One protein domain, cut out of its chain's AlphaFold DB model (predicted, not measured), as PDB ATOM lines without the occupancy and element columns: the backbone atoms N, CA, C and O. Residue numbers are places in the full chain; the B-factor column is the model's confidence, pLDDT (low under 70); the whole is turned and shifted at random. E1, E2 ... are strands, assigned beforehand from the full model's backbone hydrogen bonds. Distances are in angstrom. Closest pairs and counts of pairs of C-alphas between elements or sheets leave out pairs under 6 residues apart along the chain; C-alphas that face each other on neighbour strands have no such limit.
ATOM      1  N   LYS A   4     135.639-162.046 109.258       64.69
ATOM      2  CA  LYS A   4     134.304-162.570 109.602       64.69
ATOM      3  C   LYS A   4     133.749-163.587 108.598       64.69
ATOM      4  O   LYS A   4     132.786-164.271 108.923       64.69
ATOM      5  N   LYS A   5     134.320-163.680 107.394       86.38
ATOM      6  CA  LYS A   5     133.872-164.619 106.352       86.38
ATOM      7  C   LYS A   5     134.846-165.760 106.103       86.38
ATOM      8  O   LYS A   5     134.613-166.566 105.209       86.38
ATOM      9  N   LYS A   6     135.938-165.849 106.864       93.94
ATOM     10  CA  LYS A   6     136.893-166.946 106.728       93.94
ATOM     11  C   LYS A   6     136.363-168.188 107.443       93.94
ATOM     12  O   LYS A   6     136.324-168.236 108.666       93.94
ATOM     13  N   GLN A   7     136.007-169.205 106.669       95.88
ATOM     14  CA  GLN A   7     135.623-170.522 107.169       95.88
ATOM     15  C   GLN A   7     136.855-171.423 107.259       95.88
ATOM     16  O   GLN A   7     137.809-171.243 106.497       95.88
ATOM     17  N   THR A   8     136.860-172.376 108.194       96.38
ATOM     18  CA  THR A   8     137.977-173.316 108.378       96.38
ATOM     19  C   THR A   8     137.478-174.753 108.418       96.38
ATOM     20  O   THR A   8     136.570-175.075 109.175       96.38
ATOM     21  N   ILE A   9     138.118-175.612 107.630       96.19
ATOM     22  CA  ILE A   9     137.949-177.064 107.654       96.19
ATOM     23  C   ILE A   9     139.157-177.652 108.370       96.19
ATOM     24  O   ILE A   9     140.299-177.281 108.080       96.19
ATOM     25  N   TYR A  10     138.904-178.580 109.285       95.81
ATOM     26  CA  TYR A  10     139.924-179.235 110.093       95.81
ATOM     27  C   TYR A  10     139.987-180.718 109.734       95.81
ATOM     28  O   TYR A  10     138.963-181.396 109.717       95.81
ATOM     29  N   ALA A  11     141.187-181.232 109.479       93.75
ATOM     30  CA  ALA A  11     141.439-182.669 109.474       93.75
ATOM     31  C   ALA A  11     141.934-183.133 110.845       93.75
ATOM     32  O   ALA A  11     142.611-182.391 111.558       93.75
ATOM     33  N   LEU A  12     141.696-184.411 111.150       95.19
ATOM     34  CA  LEU A  12     142.236-185.080 112.341       95.19
ATOM     35  C   LEU A  12     143.773-185.051 112.397       95.19
ATOM     36  O   LEU A  12     144.349-185.070 113.476       95.19
ATOM     37  N   SER A  13     144.441-184.938 111.245       95.50
ATOM     38  CA  SER A  13     145.898-184.774 111.156       95.50
ATOM     39  C   SER A  13     146.404-183.388 111.582       95.50
ATOM     40  O   SER A  13     147.603-183.132 111.530       95.50
ATOM     41  N   GLY A  14     145.510-182.457 111.928       94.94
ATOM     42  CA  GLY A  14     145.842-181.062 112.219       94.94
ATOM     43  C   GLY A  14     145.960-180.174 110.976       94.94
ATOM     44  O   GLY A  14     146.092-178.954 111.113       94.94
ATOM     45  N   LYS A  15     145.866-180.743 109.762       94.12
ATOM     46  CA  LYS A  15     145.800-179.959 108.521       94.12
ATOM     47  C   LYS A  15     144.536-179.097 108.516       94.12
ATOM     48  O   LYS A  15     143.457-179.552 108.891       94.12
ATOM     49  N   LYS A  16     144.691-177.849 108.076       96.44
ATOM     50  CA  LYS A  16     143.606-176.877 107.965       96.44
ATOM     51  C   LYS A  16     143.489-176.395 106.535       96.44
ATOM     52  O   LYS A  16     144.494-176.138 105.875       96.44
ATOM     53  N   TRP A  17     142.254-176.220 106.107       97.06
ATOM     54  CA  TRP A  17     141.914-175.505 104.893       97.06
ATOM     55  C   TRP A  17     140.992-174.364 105.255       97.06
ATOM     56  O   TRP A  17     140.274-174.415 106.252       97.06
ATOM     57  N   HIS A  18     140.995-173.341 104.428       96.88
ATOM     58  CA  HIS A  18     140.130-172.197 104.566       96.88
ATOM     59  C   HIS A  18     139.354-172.003 103.275       96.88
ATOM     60  O   HIS A  18     139.864-172.294 102.198       96.88
ATOM     61  N   PHE A  19     138.154-171.453 103.371       96.56
ATOM     62  CA  PHE A  19     137.411-170.912 102.231       96.56
ATOM     63  C   PHE A  19     136.651-169.661 102.685       96.56
ATOM     64  O   PHE A  19     136.545-169.391 103.884       96.56
ATOM     65  N   LYS A  20     136.175-168.849 101.742       95.69
ATOM     66  CA  LYS A  20     135.369-167.665 102.066       95.69
ATOM     67  C   LYS A  20     133.895-168.035 102.062       95.69
ATOM     68  O   LYS A  20     133.451-168.682 101.120       95.69
ATOM     69  N   ALA A  21     133.156-167.612 103.081       95.81
ATOM     70  CA  ALA A  21     131.702-167.598 103.055       95.81
ATOM     71  C   ALA A  21     131.183-166.608 102.006       95.81
ATOM     72  O   ALA A  21     131.871-165.647 101.644       95.81
ATOM     73  N   GLU A  22     129.970-166.855 101.529       95.12
ATOM     74  CA  GLU A  22     129.313-166.029 100.521       95.12
ATOM     75  C   GLU A  22     129.002-164.604 101.043       95.12
ATOM     76  O   GLU A  22     129.003-164.351 102.260       95.12
ATOM     77  N   PRO A  23     128.831-163.604 100.151       92.31
ATOM     78  CA  PRO A  23     128.749-162.192 100.529       92.31
ATOM     79  C   PRO A  23     127.477-161.810 101.303       92.31
ATOM     80  O   PRO A  23     127.459-160.730 101.895       92.31
ATOM     81  N   GLU A  24     126.493-162.697 101.420       91.38
ATOM     82  CA  GLU A  24     125.277-162.502 102.202       91.38
ATOM     83  C   GLU A  24     125.577-162.191 103.680       91.38
ATOM     84  O   GLU A  24     126.585-162.609 104.274       91.38
ATOM     85  N   ALA A  25     124.706-161.391 104.287       89.38
ATOM     86  CA  ALA A  25     124.836-161.003 105.681       89.38
ATOM     87  C   ALA A  25     124.556-162.209 106.591       89.38
ATOM     88  O   ALA A  25     123.610-162.956 106.374       89.38
ATOM     89  N   LYS A  26     125.400-162.419 107.610       89.31
ATOM     90  CA  LYS A  26     125.327-163.595 108.500       89.31
ATOM     91  C   LYS A  26     125.334-164.950 107.758       89.31
ATOM     92  O   LYS A  26     124.762-165.904 108.267       89.31
ATOM     93  N   SER A  27     125.973-165.045 106.583       92.69
ATOM     94  CA  SER A  27     126.174-166.346 105.929       92.69
ATOM     95  C   SER A  27     127.029-167.256 106.811       92.69
ATOM     96  O   SER A  27     128.145-166.882 107.192       92.69
ATOM     97  N   ALA A  28     126.504-168.432 107.138       93.31
ATOM     98  CA  ALA A  28     127.160-169.437 107.960       93.31
ATOM     99  C   ALA A  28     127.058-170.815 107.305       93.31
ATOM    100  O   ALA A  28     126.057-171.134 106.668       93.31
ATOM    101  N   VAL A  29     128.094-171.635 107.479       96.62
ATOM    102  CA  VAL A  29     128.086-173.035 107.044       96.62
ATOM    103  C   VAL A  29     127.146-173.816 107.953       96.62
ATOM    104  O   VAL A  29     127.319-173.790 109.169       96.62
ATOM    105  N   VAL A  30     126.181-174.509 107.358       96.56
ATOM    106  CA  VAL A  30     125.202-175.338 108.080       96.56
ATOM    107  C   VAL A  30     125.409-176.826 107.822       96.56
ATOM    108  O   VAL A  30     125.179-177.629 108.714       96.56
ATOM    109  N   ALA A  31     125.926-177.197 106.648       97.81
ATOM    110  CA  ALA A  31     126.272-178.579 106.342       97.81
ATOM    111  C   ALA A  31     127.388-178.667 105.296       97.81
ATOM    112  O   ALA A  31     127.635-177.725 104.536       97.81
ATOM    113  N   MET A  32     128.049-179.821 105.230       97.94
ATOM    114  CA  MET A  32     129.027-180.138 104.195       97.94
ATOM    115  C   MET A  32     129.051-181.639 103.907       97.94
ATOM    116  O   MET A  32     128.785-182.438 104.800       97.94
ATOM    117  N   GLU A  33     129.416-182.013 102.684       98.06
ATOM    118  CA  GLU A  33     129.516-183.406 102.250       98.06
ATOM    119  C   GLU A  33     130.664-183.591 101.245       98.06
ATOM    120  O   GLU A  33     131.011-182.671 100.497       98.06
ATOM    121  N   VAL A  34     131.261-184.785 101.214       97.44
ATOM    122  CA  VAL A  34     132.328-185.126 100.265       97.44
ATOM    123  C   VAL A  34     131.728-185.518  98.913       97.44
ATOM    124  O   VAL A  34     130.967-186.479  98.786       97.44
ATOM    125  N   MET A  35     132.115-184.790  97.868       97.88
ATOM    126  CA  MET A  35     131.715-185.066  96.488       97.88
ATOM    127  C   MET A  35     132.476-186.267  95.906       97.88
ATOM    128  O   MET A  35     133.531-186.657  96.401       97.88
ATOM    129  N   ASP A  36     131.968-186.858  94.819       96.88
ATOM    130  CA  ASP A  36     132.618-187.995  94.135       96.88
ATOM    131  C   ASP A  36     134.046-187.710  93.645       96.88
ATOM    132  O   ASP A  36     134.867-188.619  93.565       96.88
ATOM    133  N   ASP A  37     134.369-186.453  93.346       96.06
ATOM    134  CA  ASP A  37     135.711-186.035  92.927       96.06
ATOM    135  C   ASP A  37     136.664-185.745  94.111       96.06
ATOM    136  O   ASP A  37     137.844-185.412  93.924       96.06
ATOM    137  N   GLY A  38     136.171-185.894  95.343       96.06
ATOM    138  CA  GLY A  38     136.893-185.625  96.582       96.06
ATOM    139  C   GLY A  38     136.976-184.143  96.962       96.06
ATOM    140  O   GLY A  38     137.738-183.803  97.866       96.06
ATOM    141  N   ASN A  39     136.244-183.257  96.278       97.44
ATOM    142  CA  ASN A  39     135.986-181.896  96.752       97.44
ATOM    143  C   ASN A  39     134.806-181.878  97.735       97.44
ATOM    144  O   ASN A  39     134.244-182.922  98.061       97.44
ATOM    145  N   LEU A  40     134.449-180.698  98.245       98.06
ATOM    146  CA  LEU A  40     133.344-180.563  99.192       98.06
ATOM    147  C   LEU A  40     132.161-179.839  98.568       98.06
ATOM    148  O   LEU A  40     132.334-178.777  97.968       98.06
ATOM    149  N   LEU A  41     130.969-180.375  98.799       98.56
ATOM    150  CA  LEU A  41     129.718-179.650  98.671       98.56
ATOM    151  C   LEU A  41     129.439-178.992 100.022       98.56
ATOM    152  O   LEU A  41     129.341-179.676 101.033       98.56
ATOM    153  N   VAL A  42     129.345-177.668 100.045       98.44
ATOM    154  CA  VAL A  42     129.097-176.876 101.254       98.44
ATOM    155  C   VAL A  42     127.756-176.178 101.116       98.44
ATOM    156  O   VAL A  42     127.495-175.532 100.099       98.44
ATOM    157  N   MET A  43     126.936-176.290 102.158       98.38
ATOM    158  CA  MET A  43     125.683-175.568 102.301       98.38
ATOM    159  C   MET A  43     125.861-174.420 103.291       98.38
ATOM    160  O   MET A  43     126.291-174.621 104.431       98.38
ATOM    161  N   GLU A  44     125.526-173.215 102.846       97.38
ATOM    162  CA  GLU A  44     125.479-172.018 103.676       97.38
ATOM    163  C   GLU A  44     124.055-171.501 103.808       97.38
ATOM    164  O   GLU A  44     123.280-171.541 102.852       97.38
ATOM    165  N   ARG A  45     123.748-170.958 104.982       94.81
ATOM    166  CA  ARG A  45     122.490-170.292 105.294       94.81
ATOM    167  C   ARG A  45     122.765-168.854 105.706       94.81
ATOM    168  O   ARG A  45     123.642-168.593 106.526       94.81
ATOM    169  N   SER A  46     121.988-167.929 105.161       93.38
ATOM    170  CA  SER A  46     121.949-166.527 105.562       93.38
ATOM    171  C   SER A  46     120.519-166.152 105.934       93.38
ATOM    172  O   SER A  46     119.594-166.277 105.133       93.38
ATOM    173  N   TYR A  47     120.361-165.699 107.176       86.50
ATOM    174  CA  TYR A  47     119.109-165.188 107.716       86.50
ATOM    175  C   TYR A  47     119.407-164.021 108.658       86.50
ATOM    176  O   TYR A  47     120.139-164.167 109.644       86.50
ATOM    177  N   THR A  48     118.873-162.841 108.346       83.56
ATOM    178  CA  THR A  48     119.106-161.624 109.140       83.56
ATOM    179  C   THR A  48     117.875-161.107 109.873       83.56
ATOM    180  O   THR A  48     118.062-160.364 110.840       83.56
ATOM    181  N   GLY A  49     116.676-161.577 109.525       80.06
ATOM    182  CA  GLY A  49     115.411-161.227 110.168       80.06
ATOM    183  C   GLY A  49     114.211-161.592 109.290       80.06
ATOM    184  O   GLY A  49     114.378-161.994 108.146       80.06
ATOM    185  N   ILE A  50     112.997-161.424 109.822       74.81
ATOM    186  CA  ILE A  50     111.742-161.849 109.166       74.81
ATOM    187  C   ILE A  50     111.459-161.072 107.866       74.81
ATOM    188  O   ILE A  50     110.835-161.605 106.957       74.81
ATOM    189  N   LEU A  51     111.906-159.813 107.775       82.50
ATOM    190  CA  LEU A  51     111.718-158.960 106.591       82.50
ATOM    191  C   LEU A  51     112.840-159.101 105.552       82.50
ATOM    192  O   LEU A  51     112.752-158.517 104.472       82.50
ATOM    193  N   ASP A  52     113.902-159.833 105.885       83.88
ATOM    194  CA  ASP A  52     115.054-160.026 105.013       83.88
ATOM    195  C   ASP A  52     114.936-161.348 104.244       83.88
ATOM    196  O   ASP A  52     114.349-162.310 104.746       83.88
ATOM    197  N   PRO A  53     115.534-161.443 103.042       84.75
ATOM    198  CA  PRO A  53     115.518-162.686 102.293       84.75
ATOM    199  C   PRO A  53     116.251-163.786 103.062       84.75
ATOM    200  O   PRO A  53     117.391-163.616 103.500       84.75
ATOM    201  N   PHE A  54     115.618-164.949 103.137       91.00
ATOM    202  CA  PHE A  54     116.257-166.175 103.574       91.00
ATOM    203  C   PHE A  54     117.015-166.763 102.386       91.00
ATOM    204  O   PHE A  54     116.424-167.007 101.325       91.00
ATOM    205  N   VAL A  55     118.328-166.955 102.536       95.31
ATOM    206  CA  VAL A  55     119.188-167.427 101.447       95.31
ATOM    207  C   VAL A  55     119.898-168.708 101.842       95.31
ATOM    208  O   VAL A  55     120.603-168.749 102.848       95.31
ATOM    209  N   VAL A  56     119.766-169.731 101.000       96.75
ATOM    210  CA  VAL A  56     120.547-170.967 101.090       96.75
ATOM    211  C   VAL A  56     121.427-171.072  99.858       96.75
ATOM    212  O   VAL A  56     120.954-170.954  98.725       96.75
ATOM    213  N   THR A  57     122.724-171.270 100.071       97.56
ATOM    214  CA  THR A  57     123.703-171.411  98.993       97.56
ATOM    215  C   THR A  57     124.361-172.776  99.055       97.56
ATOM    216  O   THR A  57     124.949-173.134 100.070       97.56
ATOM    217  N   LEU A  58     124.316-173.510  97.945       98.12
ATOM    218  CA  LEU A  58     125.159-174.675  97.712       98.12
ATOM    219  C   LEU A  58     126.369-174.240  96.895       98.12
ATOM    220  O   LEU A  58     126.232-173.605  95.842       98.12
ATOM    221  N   LYS A  59     127.564-174.606  97.351       98.00
ATOM    222  CA  LYS A  59     128.798-174.338  96.618       98.00
ATOM    223  C   LYS A  59     129.781-175.485  96.709       98.00
ATOM    224  O   LYS A  59     129.846-176.198  97.705       98.00
ATOM    225  N   LYS A  60     130.598-175.605  95.674       98.12
ATOM    226  CA  LYS A  60     131.752-176.490  95.652       98.12
ATOM    227  C   LYS A  60     132.958-175.778  96.240       98.12
ATOM    228  O   LYS A  60     133.280-174.674  95.805       98.12
ATOM    229  N   VAL A  61     133.648-176.406  97.186       98.06
ATOM    230  CA  VAL A  61     134.957-175.966  97.689       98.06
ATOM    231  C   VAL A  61     136.023-176.913  97.156       98.06
ATOM    232  O   VAL A  61     135.992-178.116  97.426       98.06
ATOM    233  N   PHE A  62     136.989-176.368  96.416       97.44
ATOM    234  CA  PHE A  62     138.035-177.139  95.742       97.44
ATOM    235  C   PHE A  62     139.169-177.529  96.701       97.44
ATOM    236  O   PHE A  62     140.314-177.105  96.542       97.44
ATOM    237  N   ILE A  63     138.854-178.338  97.721       95.94
ATOM    238  CA  ILE A  63     139.768-178.675  98.828       95.94
ATOM    239  C   ILE A  63     141.068-179.365  98.371       95.94
ATOM    240  O   ILE A  63     142.099-179.310  99.052       95.94
ATOM    241  N   ARG A  64     141.036-180.007  97.196       92.69
ATOM    242  CA  ARG A  64     142.188-180.702  96.607       92.69
ATOM    243  C   ARG A  64     143.201-179.753  95.957       92.69
ATOM    244  O   ARG A  64     144.368-180.116  95.866       92.69
ATOM    245  N   ASN A  65     142.780-178.542  95.576       90.56
ATOM    246  CA  ASN A  65     143.566-177.593  94.777       90.56
ATOM    247  C   ASN A  65     143.764-176.239  95.491       90.56
ATOM    248  O   ASN A  65     143.737-175.184  94.860       90.56
ATOM    249  N   CYS A  66     143.954-176.245  96.814       91.56
ATOM    250  CA  CYS A  66     144.067-175.006  97.592       91.56
ATOM    251  C   CYS A  66     145.476-174.413  97.555       91.56
ATOM    252  O   CYS A  66     146.466-175.101  97.814       91.56
ATOM    253  N   LYS A  67     145.567-173.101  97.328       90.69
ATOM    254  CA  LYS A  67     146.828-172.352  97.376       90.69
ATOM    255  C   LYS A  67     147.012-171.780  98.776       90.69
ATOM    256  O   LYS A  67     146.143-171.071  99.267       90.69
ATOM    257  N   GLN A  68     148.133-172.087  99.432       90.38
ATOM    258  CA  GLN A  68     148.448-171.565 100.775       90.38
ATOM    259  C   GLN A  68     147.306-171.785 101.795       90.38
ATOM    260  O   GLN A  68     146.981-170.905 102.588       90.38
ATOM    261  N   ASN A  69     146.668-172.961 101.753       92.81
ATOM    262  CA  ASN A  69     145.492-173.333 102.556       92.81
ATOM    263  C   ASN A  69     144.219-172.505 102.297       92.81
ATOM    264  O   ASN A  69     143.216-172.753 102.953       92.81
ATOM    265  N   MET A  70     144.222-171.566 101.349       95.69
ATOM    266  CA  MET A  70     143.040-170.834 100.905       95.69
ATOM    267  C   MET A  70     142.461-171.532  99.668       95.69
ATOM    268  O   MET A  70     143.100-171.596  98.618       95.69
ATOM    269  N   CYS A  71     141.284-172.123  99.815       97.00
ATOM    270  CA  CYS A  71     140.608-172.868  98.765       97.00
ATOM    271  C   CYS A  71     139.678-171.959  97.970       97.00
ATOM    272  O   CYS A  71     138.903-171.192  98.552       97.00
ATOM    273  N   ASP A  72     139.727-172.102  96.649       96.50
ATOM    274  CA  ASP A  72     138.722-171.527  95.766       96.50
ATOM    275  C   ASP A  72     137.383-172.250  95.955       96.50
ATOM    276  O   ASP A  72     137.317-173.415  96.374       96.50
ATOM    277  N   SER A  73     136.301-171.554  95.622       96.88
ATOM    278  CA  SER A  73     134.953-172.107  95.657       96.88
ATOM    279  C   SER A  73     134.104-171.591  94.504       96.88
ATOM    280  O   SER A  73     134.325-170.486  94.010       96.88
ATOM    281  N   LYS A  74     133.104-172.376  94.104       97.12
ATOM    282  CA  LYS A  74     132.152-172.046  93.042       97.12
ATOM    283  C   LYS A  74     130.731-172.259  93.544       97.12
ATOM    284  O   LYS A  74     130.393-173.357  93.977       97.12
ATOM    285  N   VAL A  75     129.902-171.222  93.463       97.88
ATOM    286  CA  VAL A  75     128.464-171.330  93.740       97.88
ATOM    287  C   VAL A  75     127.818-172.236  92.695       97.88
ATOM    288  O   VAL A  75     127.995-172.022  91.498       97.88
ATOM    289  N   LEU A  76     127.083-173.242  93.163       97.56
ATOM    290  CA  LEU A  76     126.333-174.179  92.326       97.56
ATOM    291  C   LEU A  76     124.860-173.785  92.253       97.56
ATOM    292  O   LEU A  76     124.263-173.802  91.183       97.56
ATOM    293  N   LEU A  77     124.284-173.401  93.394       95.88
ATOM    294  CA  LEU A  77     122.893-172.984  93.500       95.88
ATOM    295  C   LEU A  77     122.749-171.943  94.609       95.88
ATOM    296  O   LEU A  77     123.341-172.084  95.677       95.88
ATOM    297  N   LYS A  78     121.930-170.920  94.362       95.81
ATOM    298  CA  LYS A  78     121.547-169.917  95.358       95.81
ATOM    299  C   LYS A  78     120.031-169.777  95.364       95.81
ATOM    300  O   LYS A  78     119.452-169.293  94.394       95.81
ATOM    301  N   MET A  79     119.412-170.211  96.453       94.56
ATOM    302  CA  MET A  79     117.969-170.180  96.672       94.56
ATOM    303  C   MET A  79     117.657-168.991  97.571       94.56
ATOM    304  O   MET A  79     118.288-168.825  98.609       94.56
ATOM    305  N   ASN A  80     116.730-168.133  97.151       93.81
ATOM    306  CA  ASN A  80     116.400-166.895  97.855       93.81
ATOM    307  C   ASN A  80     114.878-166.744  97.932       93.81
ATOM    308  O   ASN A  80     114.218-166.721  96.888       93.81
ATOM    309  N   SER A  81     114.346-166.598  99.149       90.81
ATOM    310  CA  SER A  81     112.899-166.526  99.398       90.81
ATOM    311  C   SER A  81     112.208-165.337  98.716       90.81
ATOM    312  O   SER A  81     111.060-165.442  98.298       90.81
ATOM    313  N   HIS A  82     112.910-164.221  98.496       90.69
ATOM    314  CA  HIS A  82     112.388-163.065  97.751       90.69
ATOM    315  C   HIS A  82     112.503-163.216  96.228       90.69
ATOM    316  O   HIS A  82     112.054-162.347  95.482       90.69
ATOM    317  N   LYS A  83     113.119-164.298  95.740       90.31
ATOM    318  CA  LYS A  83     113.266-164.603  94.308       90.31
ATOM    319  C   LYS A  83     112.484-165.851  93.896       90.31
ATOM    320  O   LYS A  83     112.885-166.538  92.962       90.31
ATOM    321  N   GLY A  84     111.385-166.134  94.596       85.94
ATOM    322  CA  GLY A  84     110.433-167.186  94.235       85.94
ATOM    323  C   GLY A  84     110.856-168.604  94.615       85.94
ATOM    324  O   GLY A  84     110.202-169.550  94.188       85.94
ATOM    325  N   TRP A  85     111.926-168.766  95.398       88.25
ATOM    326  CA  TRP A  85     112.270-170.066  95.966       88.25
ATOM    327  C   TRP A  85     111.495-170.298  97.257       88.25
ATOM    328  O   TRP A  85     111.496-169.436  98.135       88.25
ATOM    329  N   ASP A  86     110.899-171.478  97.387       82.81
ATOM    330  CA  ASP A  86     110.440-171.969  98.680       82.81
ATOM    331  C   ASP A  86     111.671-172.458  99.453       82.81
ATOM    332  O   ASP A  86     112.271-173.484  99.121       82.81
ATOM    333  N   VAL A  87     112.140-171.632 100.390       83.94
ATOM    334  CA  VAL A  87     113.354-171.885 101.171       83.94
ATOM    335  C   VAL A  87     112.971-172.026 102.631       83.94
ATOM    336  O   VAL A  87     112.264-171.182 103.173       83.94
ATOM    337  N   ASP A  88     113.502-173.063 103.264       87.12
ATOM    338  CA  ASP A  88     113.299-173.364 104.676       87.12
ATOM    339  C   ASP A  88     114.658-173.488 105.386       87.12
ATOM    340  O   ASP A  88     115.722-173.328 104.774       87.12
ATOM    341  N   ASN A  89     114.635-173.766 106.686       89.00
ATOM    342  CA  ASN A  89     115.784-173.927 107.560       89.00
ATOM    343  C   ASN A  89     116.615-175.185 107.270       89.00
ATOM    344  O   ASN A  89     116.738-176.067 108.109       89.00
ATOM    345  N   PHE A  90     117.181-175.289 106.067       94.00
ATOM    346  CA  PHE A  90     118.052-176.393 105.675       94.00
ATOM    347  C   PHE A  90     119.312-176.445 106.542       94.00
ATOM    348  O   PHE A  90     120.124-175.519 106.521       94.00
ATOM    349  N   GLU A  91     119.485-177.555 107.263       92.94
ATOM    350  CA  GLU A  91     120.647-177.813 108.127       92.94
ATOM    351  C   GLU A  91     121.280-179.189 107.890       92.94
ATOM    352  O   GLU A  91     122.444-179.392 108.221       92.94
ATOM    353  N   GLY A  92     120.568-180.128 107.260       95.94
ATOM    354  CA  GLY A  92     121.131-181.425 106.889       95.94
ATOM    355  C   GLY A  92     121.495-181.499 105.409       95.94
ATOM    356  O   GLY A  92     120.752-181.014 104.556       95.94
ATOM    357  N   LEU A  93     122.618-182.150 105.107       98.19
ATOM    358  CA  LEU A  93     123.070-182.493 103.758       98.19
ATOM    359  C   LEU A  93     123.711-183.882 103.806       98.19
ATOM    360  O   LEU A  93     124.542-184.129 104.676       98.19
ATOM    361  N   ALA A  94     123.341-184.769 102.885       98.38
ATOM    362  CA  ALA A  94     123.930-186.101 102.798       98.38
ATOM    363  C   ALA A  94     124.036-186.574 101.351       98.38
ATOM    364  O   ALA A  94     123.151-186.324 100.527       98.38
ATOM    365  N   LYS A  95     125.101-187.311 101.042       98.31
ATOM    366  CA  LYS A  95     125.241-188.004  99.758       98.31
ATOM    367  C   LYS A  95     124.488-189.332  99.782       98.31
ATOM    368  O   LYS A  95     124.685-190.151 100.672       98.31
ATOM    369  N   VAL A  96     123.662-189.571  98.766       98.19
ATOM    370  CA  VAL A  96     122.831-190.788  98.630       98.19
ATOM    371  C   VAL A  96     123.165-191.609  97.382       98.19
ATOM    372  O   VAL A  96     122.603-192.677  97.156       98.19
ATOM    373  N   GLY A  97     124.090-191.127  96.554       97.75
ATOM    374  CA  GLY A  97     124.584-191.837  95.382       97.75
ATOM    375  C   GLY A  97     125.605-191.009  94.615       97.75
ATOM    376  O   GLY A  97     126.004-189.928  95.052       97.75
ATOM    377  N   LYS A  98     126.018-191.507  93.446       97.50
ATOM    378  CA  LYS A  98     126.912-190.763  92.553       97.50
ATOM    379  C   LYS A  98     126.251-189.447  92.140       97.50
ATOM    380  O   LYS A  98     125.176-189.478  91.547       97.50
ATOM    381  N   ASN A  99     126.890-188.329  92.471       97.44
ATOM    382  CA  ASN A  99     126.453-186.948  92.274       97.44
ATOM    383  C   ASN A  99     125.065-186.620  92.843       97.44
ATOM    384  O   ASN A  99     124.493-185.592  92.491       97.44
ATOM    385  N   ARG A 100     124.523-187.466  93.724       98.38
ATOM    386  CA  ARG A 100     123.149-187.373  94.224       98.38
ATOM    387  C   ARG A 100     123.152-187.134  95.715       98.38
ATOM    388  O   ARG A 100     123.793-187.874  96.466       98.38
ATOM    389  N   TYR A 101     122.401-186.128  96.123       98.56
ATOM    390  CA  TYR A 101     122.387-185.631  97.485       98.56
ATOM    391  C   TYR A 101     120.954-185.411  97.940       98.56
ATOM    392  O   TYR A 101     120.037-185.236  97.134       98.56
ATOM    393  N   VAL A 102     120.781-185.407  99.251       98.25
ATOM    394  CA  VAL A 102     119.578-184.914  99.904       98.25
ATOM    395  C   VAL A 102     119.946-183.757 100.813       98.25
ATOM    396  O   VAL A 102     120.996-183.790 101.453       98.25
ATOM    397  N   MET A 103     119.079-182.754 100.887       97.06
ATOM    398  CA  MET A 103     119.114-181.735 101.933       97.06
ATOM    399  C   MET A 103     117.785-181.711 102.681       97.06
ATOM    400  O   MET A 103     116.734-181.968 102.089       97.06
ATOM    401  N   VAL A 104     117.840-181.434 103.982       95.75
ATOM    402  CA  VAL A 104     116.678-181.498 104.875       95.75
ATOM    403  C   VAL A 104     116.586-180.263 105.767       95.75
ATOM    404  O   VAL A 104     117.613-179.787 106.266       95.75
ATOM    405  N   SER A 105     115.373-179.721 105.922       93.81
ATOM    406  CA  SER A 105     115.110-178.605 106.833       93.81
ATOM    407  C   SER A 105     114.893-179.064 108.270       93.81
ATOM    408  O   SER A 105     114.234-180.069 108.536       93.81
ATOM    409  N   ASP A 106     115.472-178.315 109.202       90.06
ATOM    410  CA  ASP A 106     115.182-178.429 110.621       90.06
ATOM    411  C   ASP A 106     113.900-177.647 110.930       90.06
ATOM    412  O   ASP A 106     113.814-176.440 110.685       90.06
ATOM    413  N   ASN A 107     112.906-178.340 111.479       82.44
ATOM    414  CA  ASN A 107     111.638-177.739 111.869       82.44
ATOM    415  C   ASN A 107     111.726-176.971 113.200       82.44
ATOM    416  O   ASN A 107     110.716-176.431 113.646       82.44
ATOM    417  N   GLY A 108     112.897-176.923 113.847       79.81
ATOM    418  CA  GLY A 108     113.137-176.138 115.057       79.81
ATOM    419  C   GLY A 108     112.274-176.577 116.239       79.81
ATOM    420  O   GLY A 108     111.855-175.731 117.026       79.81
ATOM    421  N   ASP A 109     111.955-177.875 116.314       77.25
ATOM    422  CA  ASP A 109     111.024-178.471 117.287       77.25
ATOM    423  C   ASP A 109     109.585-177.908 117.207       77.25
ATOM    424  O   ASP A 109     108.772-178.029 118.125       77.25
ATOM    425  N   ASN A 110     109.225-177.286 116.079       81.25
ATOM    426  CA  ASN A 110     107.872-176.810 115.830       81.25
ATOM    427  C   ASN A 110     107.025-177.918 115.196       81.25
ATOM    428  O   ASN A 110     107.157-178.231 114.013       81.25
ATOM    429  N   PHE A 111     106.085-178.456 115.975       76.00
ATOM    430  CA  PHE A 111     105.172-179.519 115.548       76.00
ATOM    431  C   PHE A 111     104.371-179.191 114.272       76.00
ATOM    432  O   PHE A 111     104.021-180.093 113.513       76.00
ATOM    433  N   PHE A 112     104.073-177.913 114.015       78.25
ATOM    434  CA  PHE A 112     103.305-177.495 112.838       78.25
ATOM    435  C   PHE A 112     104.176-177.190 111.611       78.25
ATOM    436  O   PHE A 112     103.645-177.090 110.502       78.25
ATOM    437  N   GLN A 113     105.492-177.043 111.784       79.38
ATOM    438  CA  GLN A 113     106.415-176.806 110.680       79.38
ATOM    439  C   GLN A 113     106.789-178.141 110.034       79.38
ATOM    440  O   GLN A 113     107.268-179.068 110.687       79.38
ATOM    441  N   LYS A 114     106.543-178.248 108.727       85.25
ATOM    442  CA  LYS A 114     106.894-179.441 107.955       85.25
ATOM    443  C   LYS A 114     108.396-179.466 107.704       85.25
ATOM    444  O   LYS A 114     108.963-178.464 107.296       85.25
ATOM    445  N   THR A 115     109.003-180.637 107.850       89.31
ATOM    446  CA  THR A 115     110.350-180.900 107.346       89.31
ATOM    447  C   THR A 115     110.310-181.049 105.828       89.31
ATOM    448  O   THR A 115     109.617-181.922 105.298       89.31
ATOM    449  N   LEU A 116     111.068-180.214 105.125       91.69
ATOM    450  CA  LEU A 116     111.284-180.327 103.690       91.69
ATOM    451  C   LEU A 116     112.487-181.227 103.430       91.69
ATOM    452  O   LEU A 116     113.565-181.005 103.975       91.69
ATOM    453  N   LEU A 117     112.307-182.222 102.563       94.12
ATOM    454  CA  LEU A 117     113.373-183.081 102.059       94.12
ATOM    455  C   LEU A 117     113.504-182.859 100.554       94.12
ATOM    456  O   LEU A 117     112.557-183.099  99.805       94.12
ATOM    457  N   VAL A 118     114.682-182.436 100.109       95.56
ATOM    458  CA  VAL A 118     114.967-182.205  98.691       95.56
ATOM    459  C   VAL A 118     116.049-183.164  98.240       95.56
ATOM    460  O   VAL A 118     117.168-183.121  98.742       95.56
ATOM    461  N   TYR A 119     115.717-184.005  97.266       97.62
ATOM    462  CA  TYR A 119     116.677-184.812  96.526       97.62
ATOM    463  C   TYR A 119     117.125-184.051  95.278       97.62
ATOM    464  O   TYR A 119     116.288-183.534  94.535       97.62
ATOM    465  N   PHE A 120     118.429-184.006  95.025       97.31
ATOM    466  CA  PHE A 120     118.976-183.333  93.852       97.31
ATOM    467  C   PHE A 120     120.239-184.014  93.328       97.31
ATOM    468  O   PHE A 120     120.944-184.734  94.039       97.31
ATOM    469  N   GLU A 121     120.526-183.755  92.055       97.88
ATOM    470  CA  GLU A 121     121.770-184.134  91.399       97.88
ATOM    471  C   GLU A 121     122.616-182.886  91.136       97.88
ATOM    472  O   GLU A 121     122.100-181.849  90.716       97.88
ATOM    473  N   VAL A 122     123.923-182.988  91.374       97.25
ATOM    474  CA  VAL A 122     124.893-181.965  90.972       97.25
ATOM    475  C   VAL A 122     125.472-182.359  89.619       97.25
ATOM    476  O   VAL A 122     126.272-183.288  89.527       97.25
TER     477      VAL A 122
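What this domain is: This is residues 4 to 122 of the 124 residues of a protein of Epsilonproteobacteria bacterium (UniProt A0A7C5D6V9). Picture a sandwich: two antiparallel sheets face to face, E3 E4 E5 E6 and the smaller E7 E8 E9, coming closest along the edge strands E3 and E7. On the far side of the larger sheet from E7 E8 E9, the small hairpin E1 E2 sits loosely, near the end of E5 and the start of E6. The printed part has 119 residues, no named helix and nine named strands, E1 to E9 in chain order; the class is all strand, though 58 residues, under half, are in named strands. The whole is compact, with a radius of gyration of the C-alphas of 14.8 A and spans of 44 by 33 by 26 A.

How they stand to each other: Begin with the largest sheet: E3, residues 28 to 34, E4, 40 to 46, E5, 55 to 61, and E6, 73 to 80, form a meander, each strand the antiparallel neighbour of the one before. It is twisted, and E6 bends by 61 degrees at residue 76. Look for N 33 and O 41, 2.9 A apart, between E3 and E4; N 42 and O 59, 2.8 A, between E4 and E5; and N 60 and O 74, 2.8 A, between E5 and E6, each within hydrogen-bond range. The second meander is E7, residues 90 to 97, E8, 100 to 105, and E9, 117 to 121, with N 102 and O 94 at 2.8 A and N 103 and O 118 at 2.9 A within range. These two sheets make the sandwich, their strands at 27 degrees; the closest C-alphas of E3 and E7 are those of Val 30 and Glu 91, 5.2 A apart. E1, residues 6 to 10, and E2, 16 to 20, form an antiparallel hairpin, with N 7 and O 19 at 2.8 A within range. The closest C-alphas of E2 and E6 are those of Phe 19 and Ser 73, 7.1 A apart. E1 and E7 are apart.

Where its parts are: Find C-alpha 28 at (127.160, -169.437, 107.960); from there E3 runs 18.2 A to C-alpha 34. E4 measures 19.2 A, E5 18.3 A, E6 19.4 A, E7 19.7 A and E8 17.3 A. The shorter E1 begins at C-alpha 6, (136.893, -166.946, 106.728), and E9 ends at C-alpha 121, (121.770, -184.134, 91.399).

The domain as a whole: The C-alphas farthest apart are those of Gln 68 and Phe 112, 47.1 A. The printed part has no cut. The links E5 to E6 and E8 to E9 are long, with 11 residues each. Mean pLDDT of the printed part is 92.9, and residue 4 alone is under 70.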